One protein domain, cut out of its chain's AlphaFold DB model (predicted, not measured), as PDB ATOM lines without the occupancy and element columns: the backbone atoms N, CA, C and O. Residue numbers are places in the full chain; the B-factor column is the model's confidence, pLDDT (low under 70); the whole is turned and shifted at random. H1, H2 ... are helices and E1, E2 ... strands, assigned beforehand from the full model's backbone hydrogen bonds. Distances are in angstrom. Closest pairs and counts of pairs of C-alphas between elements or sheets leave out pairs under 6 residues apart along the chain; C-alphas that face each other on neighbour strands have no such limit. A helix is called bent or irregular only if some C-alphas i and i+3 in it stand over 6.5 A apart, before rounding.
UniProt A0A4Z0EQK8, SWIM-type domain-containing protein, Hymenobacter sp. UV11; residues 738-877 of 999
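AT A GLANCE: This is residues 738 to 877 of the 999 residues of the protein "SWIM-type domain-containing protein" of Hymenobacter sp. UV11 (UniProt A0A4Z0EQK8). Helices H3, H5, H7 and H8 pack round helix H6 as a core, mostly at crossed angles, with H1 packed on H3 and H4 on H5. A strand hairpin, E1 and E2, packs on H5 with E2 and reaches away from the helices toward its turn, while the small helix H2 lies off on a loop and touches no other helix. The printed part has 140 residues with eight named helices and two named strands, in the order H1, E1, E2, H2, H3, H4, H5, H6, H7, H8. The sheet, in order E1 - E2, is antiparallel, and the class is mostly helix. The whole is compact, with a radius of gyration of the C-alphas of 14.8 A and spans of 43 by 41 by 27 A.

HOW THE PARTS SIT: Begin at H1, residues 738 to 748, and look from Leu 741 to Leu 797 of H3, residues 789 to 800. Their C-alphas, the closest of the two helices, are 6.9 A apart; H1 and H3 touch at a steep tilt of 45 degrees, opposite ways, H3 with residues 797 to 800 alone. Next come the strands E1, residues 749 to 754, and E2, residues 757 to 763, a hairpin of antiparallel neighbours at 159 degrees; here N 752 and O 760 are 2.9 A apart and N 762 and O 750 are 2.8 A apart, within hydrogen-bond range. H2, residues 771 to 775, is apart from H3. Look then at H6, residues 827 to 841, the hub, which touches four helices. H3 and H6 touch at a shallow tilt of 28 degrees, the same way, closest at the C-alphas of Ala 799 and Ala 837, 4.4 A. H4, residues 804 to 810, touches H5, residues 814 to 822, about perpendicular at 77 degrees, closest at the C-alphas of Ala 807 and Ala 814, 5.5 A. The closest C-alphas of E2 and H5 are those of Leu 761 and Leu 820, 5.9 A apart. H5 and H6 are a helical hairpin at a shallow tilt of 32 degrees, closest at the C-alphas of Ala 821 and Ala 827, 5.5 A. H7, residues 844 to 855, makes a helical hairpin with H6 at 35.5 degrees, only just a steep tilt, closest at the C-alphas of Ala 838 and Ala 847, 5.4 A. H7 also touches H5, where the closest C-alphas, of Thr 815 and Ala 849, are 4.9 A apart. H8, residues 865 to 871, touches H6 at a steep tilt of 53 degrees, closest at the C-alphas of His 839 and Ala 870, 4.8 A. Every O i to N i+4 pair is within hydrogen-bond range in H2, H3, H4, H5, H7 and H8, against 5 of 7 in H1 and 10 of 11 in H6.

IN THESE COORDINATES: Find C-alpha 738 at (-23.726, 9.888, 13.461); from there H1 runs 15.6 A to C-alpha 748, and it is only just irregular, with C-alphas 744 and 747 6.7 A apart. E1 spans 16.4 A and E2 18.2 A. H3 covers 17.4 A and H7 16.0 A; H2, H4, H5 and H8 are shorter. Find C-alpha 827 at (-15.849, 6.966, 34.904), where H6 begins its 20.3 A. H8 ends at C-alpha 871, (-11.212, 24.343, 27.541).

THE WHOLE: The two C-alphas farthest apart are those of Ala 768 and Asp 877, 44.2 A. The printed part has no cut; its one long link, residues 776 to 788, joins H2 to H3. The mean pLDDT of the printed part is 88.7, and residues 755 to 757 and 858 to 863 are under 70.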
ATOM      1  N   LEU A 738     -23.163   9.711  12.117       94.81
ATOM      2  CA  LEU A 738     -23.726   9.888  13.461       94.81
ATOM      3  C   LEU A 738     -24.967   9.021  13.753       94.81
ATOM      4  O   LEU A 738     -25.009   8.436  14.840       94.81
ATOM      5  N   PRO A 739     -25.960   8.864  12.850       94.88
ATOM      6  CA  PRO A 739     -27.102   7.982  13.099       94.88
ATOM      7  C   PRO A 739     -26.691   6.520  13.322       94.88
ATOM      8  O   PRO A 739     -27.230   5.859  14.209       94.88
ATOM      9  N   ARG A 740     -25.696   6.030  12.566       92.56
ATOM     10  CA  ARG A 740     -25.186   4.652  12.686       92.56
ATOM     11  C   ARG A 740     -24.476   4.435  14.018       92.56
ATOM     12  O   ARG A 740     -24.717   3.432  14.685       92.56
ATOM     13  N   LEU A 741     -23.620   5.381  14.409       95.00
ATOM     14  CA  LEU A 741     -22.921   5.330  15.694       95.00
ATOM     15  C   LEU A 741     -23.908   5.404  16.865       95.00
ATOM     16  O   LEU A 741     -23.783   4.639  17.819       95.00
ATOM     17  N   TRP A 742     -24.926   6.262  16.771       95.56
ATOM     18  CA  TRP A 742     -25.931   6.411  17.819       95.56
ATOM     19  C   TRP A 742     -26.753   5.140  18.031       95.56
ATOM     20  O   TRP A 742     -26.871   4.687  19.166       95.56
ATOM     21  N   ALA A 743     -27.244   4.517  16.953       93.94
ATOM     22  CA  ALA A 743     -28.017   3.276  17.034       93.94
ATOM     23  C   ALA A 743     -27.253   2.139  17.744       93.94
ATOM     24  O   ALA A 743     -27.861   1.287  18.391       93.94
ATOM     25  N   ARG A 744     -25.916   2.136  17.654       92.00
ATOM     26  CA  ARG A 744     -25.052   1.192  18.382       92.00
ATOM     27  C   ARG A 744     -24.795   1.612  19.826       92.00
ATOM     28  O   ARG A 744     -24.691   0.744  20.686       92.00
ATOM     29  N   ALA A 745     -24.644   2.910  20.083       94.06
ATOM     30  CA  ALA A 745     -24.254   3.429  21.389       94.06
ATOM     31  C   ALA A 745     -25.420   3.495  22.381       94.06
ATOM     32  O   ALA A 745     -25.245   3.141  23.545       94.06
ATOM     33  N   GLU A 746     -26.598   3.939  21.940       94.81
ATOM     34  CA  GLU A 746     -27.758   4.205  22.801       94.81
ATOM     35  C   GLU A 746     -28.149   3.008  23.695       94.81
ATOM     36  O   GLU A 746     -28.317   3.207  24.901       94.81
ATOM     37  N   PRO A 747     -28.199   1.751  23.205       93.69
ATOM     38  CA  PRO A 747     -28.519   0.604  24.056       93.69
ATOM     39  C   PRO A 747     -27.462   0.299  25.130       93.69
ATOM     40  O   PRO A 747     -27.770  -0.392  26.104       93.69
ATOM     41  N   LEU A 748     -26.222   0.777  24.964       94.12
ATOM     42  CA  LEU A 748     -25.099   0.474  25.856       94.12
ATOM     43  C   LEU A 748     -25.124   1.314  27.137       94.12
ATOM     44  O   LEU A 748     -24.599   0.861  28.152       94.12
ATOM     45  N   LEU A 749     -25.718   2.512  27.112       95.19
ATOM     46  CA  LEU A 749     -25.775   3.432  28.253       95.19
ATOM     47  C   LEU A 749     -27.233   3.761  28.601       95.19
ATOM     48  O   LEU A 749     -27.886   4.557  27.928       95.19
ATOM     49  N   GLN A 750     -27.734   3.200  29.703       92.06
ATOM     50  CA  GLN A 750     -29.117   3.401  30.145       92.06
ATOM     51  C   GLN A 750     -29.196   3.982  31.555       92.06
ATOM     52  O   GLN A 750     -28.573   3.475  32.490       92.06
ATOM     53  N   VAL A 751     -30.028   5.006  31.742       92.00
ATOM     54  CA  VAL A 751     -30.318   5.568  33.066       92.00
ATOM     55  C   VAL A 751     -31.524   4.857  33.673       92.00
ATOM     56  O   VAL A 751     -32.646   4.982  33.189       92.00
ATOM     57  N   LYS A 752     -31.312   4.132  34.776       87.50
ATOM     58  CA  LYS A 752     -32.397   3.521  35.558       87.50
ATOM     59  C   LYS A 752     -32.798   4.458  36.694       87.50
ATOM     60  O   LYS A 752     -31.988   4.748  37.577       87.50
ATOM     61  N   ARG A 753     -34.055   4.911  36.694       82.75
ATOM     62  CA  ARG A 753     -34.647   5.722  37.771       82.75
ATOM     63  C   ARG A 753     -35.424   4.806  38.725       82.75
ATOM     64  O   ARG A 753     -36.236   4.001  38.276       82.75
ATOM     65  N   LYS A 754     -35.159   4.889  40.033       73.31
ATOM     66  CA  LYS A 754     -35.917   4.160  41.071       73.31
ATOM     67  C   LYS A 754     -36.978   5.087  41.670       73.31
ATOM     68  O   LYS A 754     -36.687   6.258  41.876       73.31
ATOM     69  N   LEU A 755     -38.156   4.556  42.022       66.25
ATOM     70  CA  LEU A 755     -39.269   5.332  42.610       66.25
ATOM     71  C   LEU A 755     -38.910   6.085  43.913       66.25
ATOM     72  O   LEU A 755     -39.544   7.088  44.210       66.25
ATOM     73  N   LEU A 756     -37.896   5.639  44.668       60.53
ATOM     74  CA  LEU A 756     -37.403   6.280  45.904       60.53
ATOM     75  C   LEU A 756     -35.857   6.318  45.982       60.53
ATOM     76  O   LEU A 756     -35.271   6.160  47.049       60.53
ATOM     77  N   GLY A 757     -35.152   6.491  44.857       64.88
ATOM     78  CA  GLY A 757     -33.681   6.512  44.862       64.88
ATOM     79  C   GLY A 757     -33.051   7.334  43.743       64.88
ATOM     80  O   GLY A 757     -33.703   7.661  42.755       64.88
ATOM     81  N   ARG A 758     -31.756   7.650  43.892       74.19
ATOM     82  CA  ARG A 758     -30.981   8.376  42.871       74.19
ATOM     83  C   ARG A 758     -30.936   7.583  41.562       74.19
ATOM     84  O   ARG A 758     -30.834   6.352  41.579       74.19
ATOM     85  N   ALA A 759     -31.011   8.294  40.439       84.50
ATOM     86  CA  ALA A 759     -30.810   7.712  39.119       84.50
ATOM     87  C   ALA A 759     -29.419   7.055  39.041       84.50
ATOM     88  O   ALA A 759     -28.450   7.580  39.588       84.50
ATOM     89  N   LYS A 760     -29.329   5.887  38.394       89.19
ATOM     90  CA  LYS A 760     -28.067   5.154  38.213       89.19
ATOM     91  C   LYS A 760     -27.830   4.868  36.735       89.19
ATOM     92  O   LYS A 760     -28.701   4.297  36.074       89.19
ATOM     93  N   LEU A 761     -26.641   5.216  36.246       93.88
ATOM     94  CA  LEU A 761     -26.184   4.844  34.911       93.88
ATOM     95  C   LEU A 761     -25.793   3.359  34.893       93.88
ATOM     96  O   LEU A 761     -25.003   2.899  35.717       93.88
ATOM     97  N   THR A 762     -26.387   2.599  33.976       92.81
ATOM     98  CA  THR A 762     -26.074   1.191  33.714       92.81
ATOM     99  C   THR A 762     -25.356   1.103  32.374       92.81
ATOM    100  O   THR A 762     -25.886   1.581  31.373       92.81
ATOM    101  N   ILE A 763     -24.171   0.490  32.371       94.31
ATOM    102  CA  ILE A 763     -23.336   0.328  31.183       94.31
ATOM    103  C   ILE A 763     -23.311  -1.149  30.798       94.31
ATOM    104  O   ILE A 763     -22.989  -2.003  31.625       94.31
ATOM    105  N   THR A 764     -23.641  -1.439  29.544       91.38
ATOM    106  CA  THR A 764     -23.502  -2.766  28.939       91.38
ATOM    107  C   THR A 764     -22.382  -2.704  27.910       91.38
ATOM    108  O   THR A 764     -22.371  -1.821  27.059       91.38
ATOM    109  N   LEU A 765     -21.417  -3.623  27.986       87.62
ATOM    110  CA  LEU A 765     -20.320  -3.674  27.021       87.62
ATOM    111  C   LEU A 765     -20.761  -4.289  25.685       87.62
ATOM    112  O   LEU A 765     -21.627  -5.168  25.681       87.62
ATOM    113  N   PRO A 766     -20.105  -3.930  24.568       81.62
ATOM    114  CA  PRO A 766     -20.299  -4.610  23.292       81.62
ATOM    115  C   PRO A 766     -20.095  -6.132  23.419       81.62
ATOM    116  O   PRO A 766     -19.134  -6.616  24.035       81.62
ATOM    117  N   THR A 767     -21.017  -6.923  22.866       76.31
ATOM    118  CA  THR A 767     -21.024  -8.386  23.029       76.31
ATOM    119  C   THR A 767     -20.038  -9.086  22.086       76.31
ATOM    120  O   THR A 767     -19.345  -9.993  22.551       76.31
ATOM    121  N   ALA A 768     -19.875  -8.605  20.842       78.62
ATOM    122  CA  ALA A 768     -18.908  -9.102  19.852       78.62
ATOM    123  C   ALA A 768     -18.375  -7.992  18.916       78.62
ATOM    124  O   ALA A 768     -19.071  -7.014  18.645       78.62
ATOM    125  N   TRP A 769     -17.145  -8.163  18.412       85.94
ATOM    126  CA  TRP A 769     -16.543  -7.298  17.389       85.94
ATOM    127  C   TRP A 769     -17.221  -7.504  16.026       85.94
ATOM    128  O   TRP A 769     -17.449  -8.643  15.621       85.94
ATOM    129  N   ALA A 770     -17.493  -6.416  15.300       83.38
ATOM    130  CA  ALA A 770     -18.010  -6.463  13.933       83.38
ATOM    131  C   ALA A 770     -17.156  -5.589  13.007       83.38
ATOM    132  O   ALA A 770     -16.794  -4.472  13.370       83.38
ATOM    133  N   ALA A 771     -16.882  -6.066  11.787       82.81
ATOM    134  CA  ALA A 771     -16.042  -5.366  10.805       82.81
ATOM    135  C   ALA A 771     -16.550  -3.948  10.460       82.81
ATOM    136  O   ALA A 771     -15.779  -3.068  10.086       82.81
ATOM    137  N   GLU A 772     -17.847  -3.699  10.644       85.81
ATOM    138  CA  GLU A 772     -18.457  -2.382  10.464       85.81
ATOM    139  C   GLU A 772     -17.940  -1.322  11.448       85.81
ATOM    140  O   GLU A 772     -17.960  -0.140  11.113       85.81
ATOM    141  N   TRP A 773     -17.461  -1.719  12.636       90.25
ATOM    142  CA  TRP A 773     -16.847  -0.802  13.605       90.25
ATOM    143  C   TRP A 773     -15.549  -0.221  13.044       90.25
ATOM    144  O   TRP A 773     -15.351   0.990  13.101       90.25
ATOM    145  N   GLN A 774     -14.726  -1.066  12.412       91.19
ATOM    146  CA  GLN A 774     -13.485  -0.641  11.765       91.19
ATOM    147  C   GLN A 774     -13.730   0.303  10.593       91.19
ATOM    148  O   GLN A 774     -13.015   1.294  10.442       91.19
ATOM    149  N   ARG A 775     -14.761   0.024   9.784       88.38
ATOM    150  CA  ARG A 775     -15.184   0.920   8.702       88.38
ATOM    151  C   ARG A 775     -15.590   2.290   9.244       88.38
ATOM    152  O   ARG A 775     -15.280   3.301   8.638       88.38
ATOM    153  N   ASP A 776     -16.253   2.334  10.392       91.31
ATOM    154  CA  ASP A 776     -16.713   3.577  11.016       91.31
ATOM    155  C   ASP A 776     -15.631   4.253  11.896       91.31
ATOM    156  O   ASP A 776     -15.943   5.124  12.705       91.31
ATOM    157  N   GLY A 777     -14.356   3.872  11.724       90.38
ATOM    158  CA  GLY A 777     -13.195   4.506  12.359       90.38
ATOM    159  C   GLY A 777     -12.879   4.032  13.780       90.38
ATOM    160  O   GLY A 777     -12.018   4.621  14.433       90.38
ATOM    161  N   ILE A 778     -13.543   2.980  14.270       93.12
ATOM    162  CA  ILE A 778     -13.307   2.409  15.602       93.12
ATOM    163  C   ILE A 778     -12.430   1.169  15.476       93.12
ATOM    164  O   ILE A 778     -12.786   0.220  14.787       93.12
ATOM    165  N   GLU A 779     -11.304   1.135  16.181       92.31
ATOM    166  CA  GLU A 779     -10.357   0.025  16.094       92.31
ATOM    167  C   GLU A 779     -10.572  -1.002  17.202       92.31
ATOM    168  O   GLU A 779     -10.915  -0.661  18.339       92.31
ATOM    169  N   GLN A 780     -10.339  -2.277  16.872       90.81
ATOM    170  CA  GLN A 780     -10.579  -3.380  17.801       90.81
ATOM    171  C   GLN A 780      -9.721  -3.242  19.056       90.81
ATOM    172  O   GLN A 780     -10.219  -3.448  20.158       90.81
ATOM    173  N   LYS A 781      -8.449  -2.865  18.880       89.31
ATOM    174  CA  LYS A 781      -7.477  -2.670  19.956       89.31
ATOM    175  C   LYS A 781      -6.998  -1.226  19.964       89.31
ATOM    176  O   LYS A 781      -6.515  -0.720  18.954       89.31
ATOM    177  N   THR A 782      -7.082  -0.595  21.129       89.06
ATOM    178  CA  THR A 782      -6.549   0.744  21.381       89.06
ATOM    179  C   THR A 782      -5.948   0.810  22.781       89.06
ATOM    180  O   THR A 782      -6.413   0.118  23.687       89.06
ATOM    181  N   ALA A 783      -4.912   1.630  22.945       87.88
ATOM    182  CA  ALA A 783      -4.315   1.945  24.241       87.88
ATOM    183  C   ALA A 783      -4.886   3.242  24.847       87.88
ATOM    184  O   ALA A 783      -4.512   3.619  25.953       87.88
ATOM    185  N   ASP A 784      -5.799   3.917  24.142       84.50
ATOM    186  CA  ASP A 784      -6.317   5.237  24.518       84.50
ATOM    187  C   ASP A 784      -7.199   5.239  25.773       84.50
ATOM    188  O   ASP A 784      -7.425   6.301  26.355       84.50
ATOM    189  N   TYR A 785      -7.723   4.075  26.163       88.00
ATOM    190  CA  TYR A 785      -8.663   3.920  27.270       88.00
ATOM    191  C   TYR A 785      -8.269   2.741  28.160       88.00
ATOM    192  O   TYR A 785      -7.851   1.685  27.680       88.00
ATOM    193  N   ALA A 786      -8.456   2.910  29.468       83.44
ATOM    194  CA  ALA A 786      -8.283   1.843  30.448       83.44
ATOM    195  C   ALA A 786      -9.444   0.827  30.392       83.44
ATOM    196  O   ALA A 786     -10.530   1.135  29.905       83.44
ATOM    197  N   GLY A 787      -9.240  -0.382  30.931       81.06
ATOM    198  CA  GLY A 787     -10.310  -1.384  31.082       81.06
ATOM    199  C   GLY A 787     -10.405  -2.444  29.973       81.06
ATOM    200  O   GLY A 787     -11.397  -3.168  29.901       81.06
ATOM    201  N   GLY A 788      -9.377  -2.571  29.129       87.81
ATOM    202  CA  GLY A 788      -9.264  -3.634  28.123       87.81
ATOM    203  C   GLY A 788     -10.010  -3.356  26.812       87.81
ATOM    204  O   GLY A 788     -10.517  -2.264  26.573       87.81
ATOM    205  N   GLU A 789     -10.066  -4.366  25.938       90.44
ATOM    206  CA  GLU A 789     -10.497  -4.223  24.536       90.44
ATOM    207  C   GLU A 789     -11.904  -3.610  24.385       90.44
ATOM    208  O   GLU A 789     -12.090  -2.615  23.686       90.44
ATOM    209  N   LYS A 790     -12.897  -4.155  25.099       90.62
ATOM    210  CA  LYS A 790     -14.298  -3.703  25.022       90.62
ATOM    211  C   LYS A 790     -14.507  -2.295  25.587       90.62
ATOM    212  O   LYS A 790     -15.348  -1.551  25.086       90.62
ATOM    213  N   ALA A 791     -13.734  -1.924  26.606       90.56
ATOM    214  CA  ALA A 791     -13.731  -0.573  27.157       90.56
ATOM    215  C   ALA A 791     -13.153   0.431  26.147       90.56
ATOM    216  O   ALA A 791     -13.728   1.496  25.936       90.56
ATOM    217  N   GLY A 792     -12.073   0.052  25.452       92.12
ATOM    218  CA  GLY A 792     -11.488   0.842  24.367       92.12
ATOM    219  C   GLY A 792     -12.418   1.030  23.168       92.12
ATOM    220  O   GLY A 792     -12.445   2.108  22.575       92.12
ATOM    221  N   GLN A 793     -13.222   0.021  22.829       93.06
ATOM    222  CA  GLN A 793     -14.262   0.134  21.798       93.06
ATOM    223  C   GLN A 793     -15.357   1.128  22.211       93.06
ATOM    224  O   GLN A 793     -15.723   2.000  21.424       93.06
ATOM    225  N   LEU A 794     -15.842   1.034  23.457       94.12
ATOM    226  CA  LEU A 794     -16.828   1.970  23.997       94.12
ATOM    227  C   LEU A 794     -16.287   3.409  24.027       94.12
ATOM    228  O   LEU A 794     -16.973   4.326  23.585       94.12
ATOM    229  N   GLY A 795     -15.051   3.608  24.491       94.50
ATOM    230  CA  GLY A 795     -14.417   4.926  24.550       94.50
ATOM    231  C   GLY A 795     -14.301   5.598  23.178       94.50
ATOM    232  O   GLY A 795     -14.704   6.750  23.028       94.50
ATOM    233  N   GLN A 796     -13.827   4.868  22.162       94.88
ATOM    234  CA  GLN A 796     -13.732   5.374  20.783       94.88
ATOM    235  C   GLN A 796     -15.106   5.739  20.201       94.88
ATOM    236  O   GLN A 796     -15.250   6.794  19.589       94.88
ATOM    237  N   LEU A 797     -16.123   4.896  20.424       95.44
ATOM    238  CA  LEU A 797     -17.493   5.156  19.975       95.44
ATOM    239  C   LEU A 797     -18.057   6.443  20.592       95.44
ATOM    240  O   LEU A 797     -18.627   7.274  19.888       95.44
ATOM    241  N   LEU A 798     -17.882   6.613  21.904       96.19
ATOM    242  CA  LEU A 798     -18.365   7.787  22.628       96.19
ATOM    243  C   LEU A 798     -17.624   9.067  22.230       96.19
ATOM    244  O   LEU A 798     -18.251  10.118  22.180       96.19
ATOM    245  N   ALA A 799     -16.331   8.982  21.906       95.69
ATOM    246  CA  ALA A 799     -15.530  10.132  21.480       95.69
ATOM    247  C   ALA A 799     -15.967  10.732  20.131       95.69
ATOM    248  O   ALA A 799     -15.679  11.896  19.867       95.69
ATOM    249  N   LEU A 800     -16.664   9.959  19.289       96.12
ATOM    250  CA  LEU A 800     -17.181  10.411  17.992       96.12
ATOM    251  C   LEU A 800     -18.610  10.972  18.063       96.12
ATOM    252  O   LEU A 800     -19.061  11.605  17.110       96.12
ATOM    253  N   LEU A 801     -19.344  10.758  19.159       96.00
ATOM    254  CA  LEU A 801     -20.753  11.146  19.287       96.00
ATOM    255  C   LEU A 801     -20.923  12.481  20.032       96.00
ATOM    256  O   LEU A 801     -20.278  12.659  21.061       96.00
ATOM    257  N   PRO A 802     -21.837  13.375  19.605       94.44
ATOM    258  CA  PRO A 802     -22.125  14.612  20.328       94.44
ATOM    259  C   PRO A 802     -22.549  14.322  21.776       94.44
ATOM    260  O   PRO A 802     -23.547  13.618  21.982       94.44
ATOM    261  N   PRO A 803     -21.836  14.836  22.794       94.69
ATOM    262  CA  PRO A 803     -22.093  14.442  24.173       94.69
ATOM    263  C   PRO A 803     -23.427  14.989  24.706       94.69
ATOM    264  O   PRO A 803     -24.136  14.268  25.411       94.69
ATOM    265  N   GLY A 804     -23.855  16.185  24.287       93.50
ATOM    266  CA  GLY A 804     -25.169  16.749  24.611       93.50
ATOM    267  C   GLY A 804     -26.355  15.873  24.189       93.50
ATOM    268  O   GLY A 804     -27.417  15.924  24.815       93.50
ATOM    269  N   ARG A 805     -26.170  14.975  23.209       94.19
ATOM    270  CA  ARG A 805     -27.201  14.007  22.807       94.19
ATOM    271  C   ARG A 805     -27.554  13.027  23.932       94.19
ATOM    272  O   ARG A 805     -28.711  12.632  24.036       94.19
ATOM    273  N   TRP A 806     -26.606  12.682  24.806       95.12
ATOM    274  CA  TRP A 806     -26.864  11.847  25.987       95.12
ATOM    275  C   TRP A 806     -27.732  12.564  27.018       95.12
ATOM    276  O   TRP A 806     -28.697  11.991  27.521       95.12
ATOM    277  N   ALA A 807     -27.425  13.834  27.294       93.31
ATOM    278  CA  ALA A 807     -28.208  14.662  28.208       93.31
ATOM    279  C   ALA A 807     -29.659  14.810  27.713       93.31
ATOM    280  O   ALA A 807     -30.600  14.600  28.483       93.31
ATOM    281  N   ALA A 808     -29.836  15.057  26.410       93.44
ATOM    282  CA  ALA A 808     -31.147  15.107  25.769       93.44
ATOM    283  C   ALA A 808     -31.895  13.763  25.853       93.44
ATOM    284  O   ALA A 808     -33.045  13.736  26.289       93.44
ATOM    285  N   ALA A 809     -31.240  12.646  25.511       93.50
ATOM    286  CA  ALA A 809     -31.846  11.310  25.543       93.50
ATOM    287  C   ALA A 809     -32.303  10.891  26.952       93.50
ATOM    288  O   ALA A 809     -33.306  10.196  27.107       93.50
ATOM    289  N   TRP A 810     -31.593  11.322  27.997       93.31
ATOM    290  CA  TRP A 810     -31.957  11.029  29.386       93.31
ATOM    291  C   TRP A 810     -32.882  12.074  30.018       93.31
ATOM    292  O   TRP A 810     -33.340  11.861  31.146       93.31
ATOM    293  N   GLY A 811     -33.151  13.188  29.328       91.69
ATOM    294  CA  GLY A 811     -33.927  14.311  29.851       91.69
ATOM    295  C   GLY A 811     -33.299  14.928  31.104       91.69
ATOM    296  O   GLY A 811     -34.004  15.162  32.086       91.69
ATOM    297  N   VAL A 812     -31.975  15.109  31.101       92.81
ATOM    298  CA  VAL A 812     -31.189  15.687  32.208       92.81
ATOM    299  C   VAL A 812     -30.278  16.804  31.698       92.81
ATOM    300  O   VAL A 812     -30.048  16.935  30.498       92.81
ATOM    301  N   ARG A 813     -29.722  17.615  32.605       94.19
ATOM    302  CA  ARG A 813     -28.697  18.615  32.242       94.19
ATOM    303  C   ARG A 813     -27.325  17.959  32.074       94.19
ATOM    304  O   ARG A 813     -27.058  16.927  32.686       94.19
ATOM    305  N   ALA A 814     -26.419  18.604  31.337       95.12
ATOM    306  CA  ALA A 814     -25.044  18.122  31.156       95.12
ATOM    307  C   ALA A 814     -24.324  17.846  32.492       95.12
ATOM    308  O   ALA A 814     -23.696  16.804  32.654       95.12
ATOM    309  N   THR A 815     -24.491  18.716  33.493       94.38
ATOM    310  CA  THR A 815     -23.923  18.525  34.842       94.38
ATOM    311  C   THR A 815     -24.422  17.260  35.537       94.38
ATOM    312  O   THR A 815     -23.655  16.581  36.215       94.38
ATOM    313  N   GLU A 816     -25.692  16.904  35.345       93.69
ATOM    314  CA  GLU A 816     -26.274  15.682  35.897       93.69
ATOM    315  C   GLU A 816     -25.813  14.440  35.121       93.69
ATOM    316  O   GLU A 816     -25.474  13.433  35.739       93.69
ATOM    317  N   ALA A 817     -25.705  14.522  33.790       95.06
ATOM    318  CA  ALA A 817     -25.135  13.456  32.965       95.06
ATOM    319  C   ALA A 817     -23.678  13.138  33.361       95.06
ATOM    320  O   ALA A 817     -23.323  11.970  33.533       95.06
ATOM    321  N   VAL A 818     -22.856  14.171  33.578       95.69
ATOM    322  CA  VAL A 818     -21.473  14.031  34.060       95.69
ATOM    323  C   VAL A 818     -21.438  13.421  35.460       95.69
ATOM    324  O   VAL A 818     -20.685  12.476  35.688       95.69
ATOM    325  N   ALA A 819     -22.287  13.880  36.386       93.88
ATOM    326  CA  ALA A 819     -22.363  13.314  37.733       93.88
ATOM    327  C   ALA A 819     -22.766  11.827  37.727       93.88
ATOM    328  O   ALA A 819     -22.214  11.033  38.489       93.88
ATOM    329  N   LEU A 820     -23.694  11.431  36.847       94.38
ATOM    330  CA  LEU A 820     -24.099  10.033  36.665       94.38
ATOM    331  C   LEU A 820     -22.953   9.158  36.143       94.38
ATOM    332  O   LEU A 820     -22.790   8.033  36.615       94.38
ATOM    333  N   ALA A 821     -22.159   9.662  35.194       94.56
ATOM    334  CA  ALA A 821     -20.992   8.953  34.680       94.56
ATOM    335  C   ALA A 821     -19.866   8.857  35.718       94.56
ATOM    336  O   ALA A 821     -19.304   7.776  35.901       94.56
ATOM    337  N   ALA A 822     -19.585   9.946  36.436       92.75
ATOM    338  CA  ALA A 822     -18.573   9.996  37.487       92.75
ATOM    339  C   ALA A 822     -18.889   9.058  38.663       92.75
ATOM    340  O   ALA A 822     -17.986   8.475  39.252       92.75
ATOM    341  N   ALA A 823     -20.173   8.871  38.984       92.38
ATOM    342  CA  ALA A 823     -20.623   7.944  40.022       92.38
ATOM    343  C   ALA A 823     -20.653   6.465  39.578       92.38
ATOM    344  O   ALA A 823     -21.082   5.605  40.351       92.38
ATOM    345  N   SER A 824     -20.264   6.159  38.336       92.19
ATOM    346  CA  SER A 824     -20.229   4.796  37.800       92.19
ATOM    347  C   SER A 824     -18.822   4.196  37.855       92.19
ATOM    348  O   SER A 824     -17.829   4.913  37.756       92.19
ATOM    349  N   ASP A 825     -18.733   2.863  37.869       89.88
ATOM    350  CA  ASP A 825     -17.455   2.132  37.773       89.88
ATOM    351  C   ASP A 825     -16.734   2.345  36.418       89.88
ATOM    352  O   ASP A 825     -15.617   1.877  36.214       89.88
ATOM    353  N   TRP A 826     -17.370   3.060  35.481       92.81
ATOM    354  CA  TRP A 826     -16.895   3.323  34.122       92.81
ATOM    355  C   TRP A 826     -16.387   4.758  33.916       92.81
ATOM    356  O   TRP A 826     -16.053   5.129  32.789       92.81
ATOM    357  N   ALA A 827     -16.284   5.567  34.979       91.44
ATOM    358  CA  ALA A 827     -15.849   6.966  34.904       91.44
ATOM    359  C   ALA A 827     -14.518   7.153  34.143       91.44
ATOM    360  O   ALA A 827     -14.405   8.055  33.314       91.44
ATOM    361  N   VAL A 828     -13.552   6.242  34.340       89.88
ATOM    362  CA  VAL A 828     -12.226   6.258  33.685       89.88
ATOM    363  C   VAL A 828     -12.280   6.101  32.156       89.88
ATOM    364  O   VAL A 828     -11.317   6.424  31.467       89.88
ATOM    365  N   VAL A 829     -13.402   5.624  31.608       92.56
ATOM    366  CA  VAL A 829     -13.642   5.508  30.159       92.56
ATOM    367  C   VAL A 829     -14.562   6.627  29.678       92.56
ATOM    368  O   VAL A 829     -14.266   7.279  28.677       92.56
ATOM    369  N   LEU A 830     -15.665   6.863  30.396       94.62
ATOM    370  CA  LEU A 830     -16.717   7.796  29.985       94.62
ATOM    371  C   LEU A 830     -16.240   9.253  29.989       94.62
ATOM    372  O   LEU A 830     -16.451   9.956  29.004       94.62
ATOM    373  N   LEU A 831     -15.579   9.705  31.062       93.31
ATOM    374  CA  LEU A 831     -15.189  11.112  31.198       93.31
ATOM    375  C   LEU A 831     -14.127  11.519  30.157       93.31
ATOM    376  O   LEU A 831     -14.352  12.510  29.460       93.31
ATOM    377  N   PRO A 832     -13.034  10.753  29.932       91.75
ATOM    378  CA  PRO A 832     -12.079  11.075  28.870       91.75
ATOM    379  C   PRO A 832     -12.689  11.011  27.465       91.75
ATOM    380  O   PRO A 832     -12.338  11.825  26.610       91.75
ATOM    381  N   ALA A 833     -13.605  10.068  27.206       94.69
ATOM    382  CA  ALA A 833     -14.282   9.974  25.914       94.69
ATOM    383  C   ALA A 833     -15.189  11.182  25.656       94.69
ATOM    384  O   ALA A 833     -15.135  11.762  24.575       94.69
ATOM    385  N   TRP A 834     -15.969  11.608  26.652       95.88
ATOM    386  CA  TRP A 834     -16.819  12.787  26.523       95.88
ATOM    387  C   TRP A 834     -16.041  14.103  26.507       95.88
ATOM    388  O   TRP A 834     -16.489  15.027  25.839       95.88
ATOM    389  N   LEU A 835     -14.867  14.196  27.141       92.75
ATOM    390  CA  LEU A 835     -13.967  15.346  26.962       92.75
ATOM    391  C   LEU A 835     -13.519  15.476  25.499       92.75
ATOM    392  O   LEU A 835     -13.618  16.561  24.923       92.75
ATOM    393  N   ARG A 836     -13.090  14.368  24.872       92.81
ATOM    394  CA  ARG A 836     -12.749  14.340  23.435       92.81
ATOM    395  C   ARG A 836     -13.954  14.707  22.568       92.81
ATOM    396  O   ARG A 836     -13.815  15.507  21.651       92.81
ATOM    397  N   ALA A 837     -15.127  14.159  22.883       94.44
ATOM    398  CA  ALA A 837     -16.353  14.422  22.141       94.44
ATOM    399  C   ALA A 837     -16.817  15.882  22.252       94.44
ATOM    400  O   ALA A 837     -17.224  16.471  21.256       94.44
ATOM    401  N   ALA A 838     -16.738  16.479  23.444       93.44
ATOM    402  CA  ALA A 838     -17.117  17.871  23.666       93.44
ATOM    403  C   ALA A 838     -16.191  18.827  22.906       93.44
ATOM    404  O   ALA A 838     -16.663  19.799  22.322       93.44
ATOM    405  N   HIS A 839     -14.892  18.506  22.847       90.06
ATOM    406  CA  HIS A 839     -13.949  19.220  21.992       90.06
ATOM    407  C   HIS A 839     -14.283  19.048  20.504       90.06
ATOM    408  O   HIS A 839     -14.384  20.044  19.796       90.06
ATOM    409  N   LEU A 840     -14.503  17.810  20.045       90.19
ATOM    410  CA  LEU A 840     -14.800  17.501  18.643       90.19
ATOM    411  C   LEU A 840     -16.073  18.197  18.140       90.19
ATOM    412  O   LEU A 840     -16.110  18.678  17.012       90.19
ATOM    413  N   HIS A 841     -17.118  18.237  18.965       90.44
ATOM    414  CA  HIS A 841     -18.443  18.744  18.594       90.44
ATOM    415  C   HIS A 841     -18.713  20.182  19.046       90.44
ATOM    416  O   HIS A 841     -19.819  20.670  18.842       90.44
ATOM    417  N   HIS A 842     -17.736  20.865  19.650       88.62
ATOM    418  CA  HIS A 842     -17.901  22.225  20.186       88.62
ATOM    419  C   HIS A 842     -19.057  22.384  21.175       88.62
ATOM    420  O   HIS A 842     -19.705  23.425  21.250       88.62
ATOM    421  N   ASP A 843     -19.288  21.350  21.982       91.88
ATOM    422  CA  ASP A 843     -20.327  21.345  23.007       91.88
ATOM    423  C   ASP A 843     -19.812  22.043  24.276       91.88
ATOM    424  O   ASP A 843     -19.295  21.410  25.203       91.88
ATOM    425  N   ALA A 844     -19.893  23.377  24.282       92.12
ATOM    426  CA  ALA A 844     -19.351  24.226  25.343       92.12
ATOM    427  C   ALA A 844     -19.984  23.953  26.718       92.12
ATOM    428  O   ALA A 844     -19.288  23.956  27.735       92.12
ATOM    429  N   ASP A 845     -21.285  23.665  26.757       93.25
ATOM    430  CA  ASP A 845     -22.006  23.393  28.003       93.25
ATOM    431  C   ASP A 845     -21.591  22.051  28.611       93.25
ATOM    432  O   ASP A 845     -21.369  21.947  29.824       93.25
ATOM    433  N   PHE A 846     -21.437  21.018  27.777       95.00
ATOM    434  CA  PHE A 846     -20.963  19.718  28.239       95.00
ATOM    435  C   PHE A 846     -19.477  19.755  28.621       95.00
ATOM    436  O   PHE A 846     -19.091  19.173  29.640       95.00
ATOM    437  N   ALA A 847     -18.651  20.494  27.870       94.56
ATOM    438  CA  ALA A 847     -17.255  20.745  28.220       94.56
ATOM    439  C   ALA A 847     -17.133  21.444  29.582       94.56
ATOM    440  O   ALA A 847     -16.367  20.988  30.431       94.56
ATOM    441  N   LEU A 848     -17.924  22.494  29.836       95.56
ATOM    442  CA  LEU A 848     -17.922  23.196  31.121       95.56
ATOM    443  C   LEU A 848     -18.306  22.259  32.272       95.56
ATOM    444  O   LEU A 848     -17.648  22.264  33.311       95.56
ATOM    445  N   ALA A 849     -19.338  21.428  32.095       95.75
ATOM    446  CA  ALA A 849     -19.761  20.462  33.108       95.75
ATOM    447  C   ALA A 849     -18.650  19.457  33.469       95.75
ATOM    448  O   ALA A 849     -18.424  19.191  34.651       95.75
ATOM    449  N   LEU A 850     -17.935  18.931  32.466       94.50
ATOM    450  CA  LEU A 850     -16.786  18.040  32.665       94.50
ATOM    451  C   LEU A 850     -15.632  18.759  33.375       94.50
ATOM    452  O   LEU A 850     -15.079  18.241  34.340       94.50
ATOM    453  N   LEU A 851     -15.298  19.974  32.940       92.19
ATOM    454  CA  LEU A 851     -14.194  20.759  33.494       92.19
ATOM    455  C   LEU A 851     -14.443  21.207  34.941       92.19
ATOM    456  O   LEU A 851     -13.514  21.212  35.748       92.19
ATOM    457  N   LEU A 852     -15.688  21.538  35.299       92.38
ATOM    458  CA  LEU A 852     -16.081  21.818  36.683       92.38
ATOM    459  C   LEU A 852     -16.019  20.563  37.562       92.38
ATOM    460  O   LEU A 852     -15.615  20.649  38.722       92.38
ATOM    461  N   HIS A 853     -16.386  19.397  37.022       91.00
ATOM    462  CA  HIS A 853     -16.229  18.134  37.738       91.00
ATOM    463  C   HIS A 853     -14.753  17.839  38.024       91.00
ATOM    464  O   HIS A 853     -14.405  17.556  39.169       91.00
ATOM    465  N   GLU A 854     -13.887  17.976  37.021       86.75
ATOM    466  CA  GLU A 854     -12.437  17.829  37.175       86.75
ATOM    467  C   GLU A 854     -11.872  18.832  38.199       86.75
ATOM    468  O   GLU A 854     -11.111  18.446  39.080       86.75
ATOM    469  N   ALA A 855     -12.319  20.095  38.173       83.56
ATOM    470  CA  ALA A 855     -11.932  21.120  39.152       83.56
ATOM    471  C   ALA A 855     -12.321  20.795  40.602       83.56
ATOM    472  O   ALA A 855     -11.663  21.263  41.529       83.56
ATOM    473  N   SER A 856     -13.354  19.975  40.809       82.75
ATOM    474  CA  SER A 856     -13.762  19.523  42.143       82.75
ATOM    475  C   SER A 856     -12.936  18.351  42.689       82.75
ATOM    476  O   SER A 856     -13.089  17.994  43.858       82.75
ATOM    477  N   GLN A 857     -12.064  17.746  41.873       79.94
ATOM    478  CA  GLN A 857     -11.220  16.629  42.294       79.94
ATOM    479  C   GLN A 857      -9.974  17.112  43.058       79.94
ATOM    480  O   GLN A 857      -9.400  18.150  42.725       79.94
ATOM    481  N   PRO A 858      -9.489  16.347  44.056       60.47
ATOM    482  CA  PRO A 858      -8.360  16.746  44.905       60.47
ATOM    483  C   PRO A 858      -7.016  16.896  44.165       60.47
ATOM    484  O   PRO A 858      -6.096  17.510  44.704       60.47
ATOM    485  N   SER A 859      -6.883  16.378  42.938       59.59
ATOM    486  CA  SER A 859      -5.688  16.565  42.103       59.59
ATOM    487  C   SER A 859      -6.026  16.608  40.609       59.59
ATOM    488  O   SER A 859      -6.094  15.574  39.948       59.59
ATOM    489  N   LEU A 860      -6.186  17.814  40.067       58.97
ATOM    490  CA  LEU A 860      -6.181  18.062  38.623       58.97
ATOM    491  C   LEU A 860      -4.764  17.848  38.062       58.97
ATOM    492  O   LEU A 860      -3.836  18.544  38.493       58.97
ATOM    493  N   PRO A 861      -4.561  16.955  37.078       61.25
ATOM    494  CA  PRO A 861      -3.265  16.812  36.432       61.25
ATOM    495  C   PRO A 861      -2.915  18.109  35.675       61.25
ATOM    496  O   PRO A 861      -3.664  18.499  34.775       61.25
ATOM    497  N   PRO A 862      -1.772  18.764  35.957       57.88
ATOM    498  CA  PRO A 862      -1.396  20.065  35.380       57.88
ATOM    499  C   PRO A 862      -1.246  20.072  33.851       57.88
ATOM    500  O   PRO A 862      -1.150  21.138  33.255       57.88
ATOM    501  N   LYS A 863      -1.201  18.894  33.212       62.12
ATOM    502  CA  LYS A 863      -0.928  18.704  31.777       62.12
ATOM    503  C   LYS A 863      -1.938  17.783  31.090       62.12
ATOM    504  O   LYS A 863      -1.606  17.143  30.093       62.12
ATOM    505  N   SER A 864      -3.160  17.665  31.616       76.38
ATOM    506  CA  SER A 864      -4.182  16.870  30.929       76.38
ATOM    507  C   SER A 864      -4.498  17.501  29.569       76.38
ATOM    508  O   SER A 864      -5.171  18.529  29.484       76.38
ATOM    509  N   ARG A 865      -3.999  16.878  28.493       80.94
ATOM    510  CA  ARG A 865      -4.241  17.301  27.105       80.94
ATOM    511  C   ARG A 865      -5.738  17.437  26.817       80.94
ATOM    512  O   ARG A 865      -6.138  18.389  26.163       80.94
ATOM    513  N   LEU A 866      -6.553  16.550  27.386       84.00
ATOM    514  CA  LEU A 866      -8.007  16.557  27.221       84.00
ATOM    515  C   LEU A 866      -8.677  17.759  27.897       84.00
ATOM    516  O   LEU A 866      -9.574  18.358  27.316       84.00
ATOM    517  N   VAL A 867      -8.217  18.149  29.089       85.00
ATOM    518  CA  VAL A 867      -8.690  19.365  29.779       85.00
ATOM    519  C   VAL A 867      -8.308  20.605  28.971       85.00
ATOM    520  O   VAL A 867      -9.139  21.488  28.763       85.00
ATOM    521  N   VAL A 868      -7.073  20.649  28.451       82.94
ATOM    522  CA  VAL A 868      -6.619  21.729  27.565       82.94
ATOM    523  C   VAL A 868      -7.507  21.825  26.324       82.94
ATOM    524  O   VAL A 868      -7.967  22.915  26.006       82.94
ATOM    525  N   GLU A 869      -7.739  20.719  25.620       84.19
ATOM    526  CA  GLU A 869      -8.544  20.669  24.393       84.19
ATOM    527  C   GLU A 869     -10.003  21.068  24.656       84.19
ATOM    528  O   GLU A 869     -10.516  21.964  23.984       84.19
ATOM    529  N   ALA A 870     -10.638  20.512  25.691       87.06
ATOM    530  CA  ALA A 870     -12.007  20.862  26.069       87.06
ATOM    531  C   ALA A 870     -12.149  22.334  26.493       87.06
ATOM    532  O   ALA A 870     -13.137  22.976  26.156       87.06
ATOM    533  N   SER A 871     -11.151  22.921  27.166       87.75
ATOM    534  CA  SER A 871     -11.212  24.343  27.541       87.75
ATOM    535  C   SER A 871     -11.269  25.288  26.334       87.75
ATOM    536  O   SER A 871     -11.775  26.397  26.457       87.75
ATOM    537  N   ARG A 872     -10.796  24.857  25.152       86.06
ATOM    538  CA  ARG A 872     -10.784  25.685  23.932       86.06
ATOM    539  C   ARG A 872     -12.174  25.940  23.357       86.06
ATOM    540  O   ARG A 872     -12.297  26.814  22.508       86.06
ATOM    541  N   VAL A 873     -13.184  25.170  23.766       88.25
ATOM    542  CA  VAL A 873     -14.557  25.330  23.261       88.25
ATOM    543  C   VAL A 873     -15.420  26.220  24.153       88.25
ATOM    544  O   VAL A 873     -16.545  26.536  23.785       88.25
ATOM    545  N   LEU A 874     -14.911  26.617  25.321       91.69
ATOM    546  CA  LEU A 874     -15.632  27.484  26.243       91.69
ATOM    547  C   LEU A 874     -15.685  28.921  25.718       91.69
ATOM    548  O   LEU A 874     -14.702  29.450  25.201       91.69
ATOM    549  N   SER A 875     -16.813  29.591  25.947       90.62
ATOM    550  CA  SER A 875     -16.876  31.053  25.839       90.62
ATOM    551  C   SER A 875     -15.977  31.729  26.892       90.62
ATOM    552  O   SER A 875     -15.607  31.092  27.891       90.62
ATOM    553  N   PRO A 876     -15.639  33.023  26.730       89.06
ATOM    554  CA  PRO A 876     -14.891  33.769  27.742       89.06
ATOM    555  C   PRO A 876     -15.519  33.669  29.143       89.06
ATOM    556  O   PRO A 876     -14.828  33.320  30.096       89.06
ATOM    557  N   ASP A 877     -16.836  33.842  29.271       90.44
ATOM    558  CA  ASP A 877     -17.532  33.789  30.567       90.44
ATOM    559  C   ASP A 877     -17.501  32.392  31.205       90.44
ATOM    560  O   ASP A 877     -17.267  32.239  32.412       90.44
TER     561      ASP A 877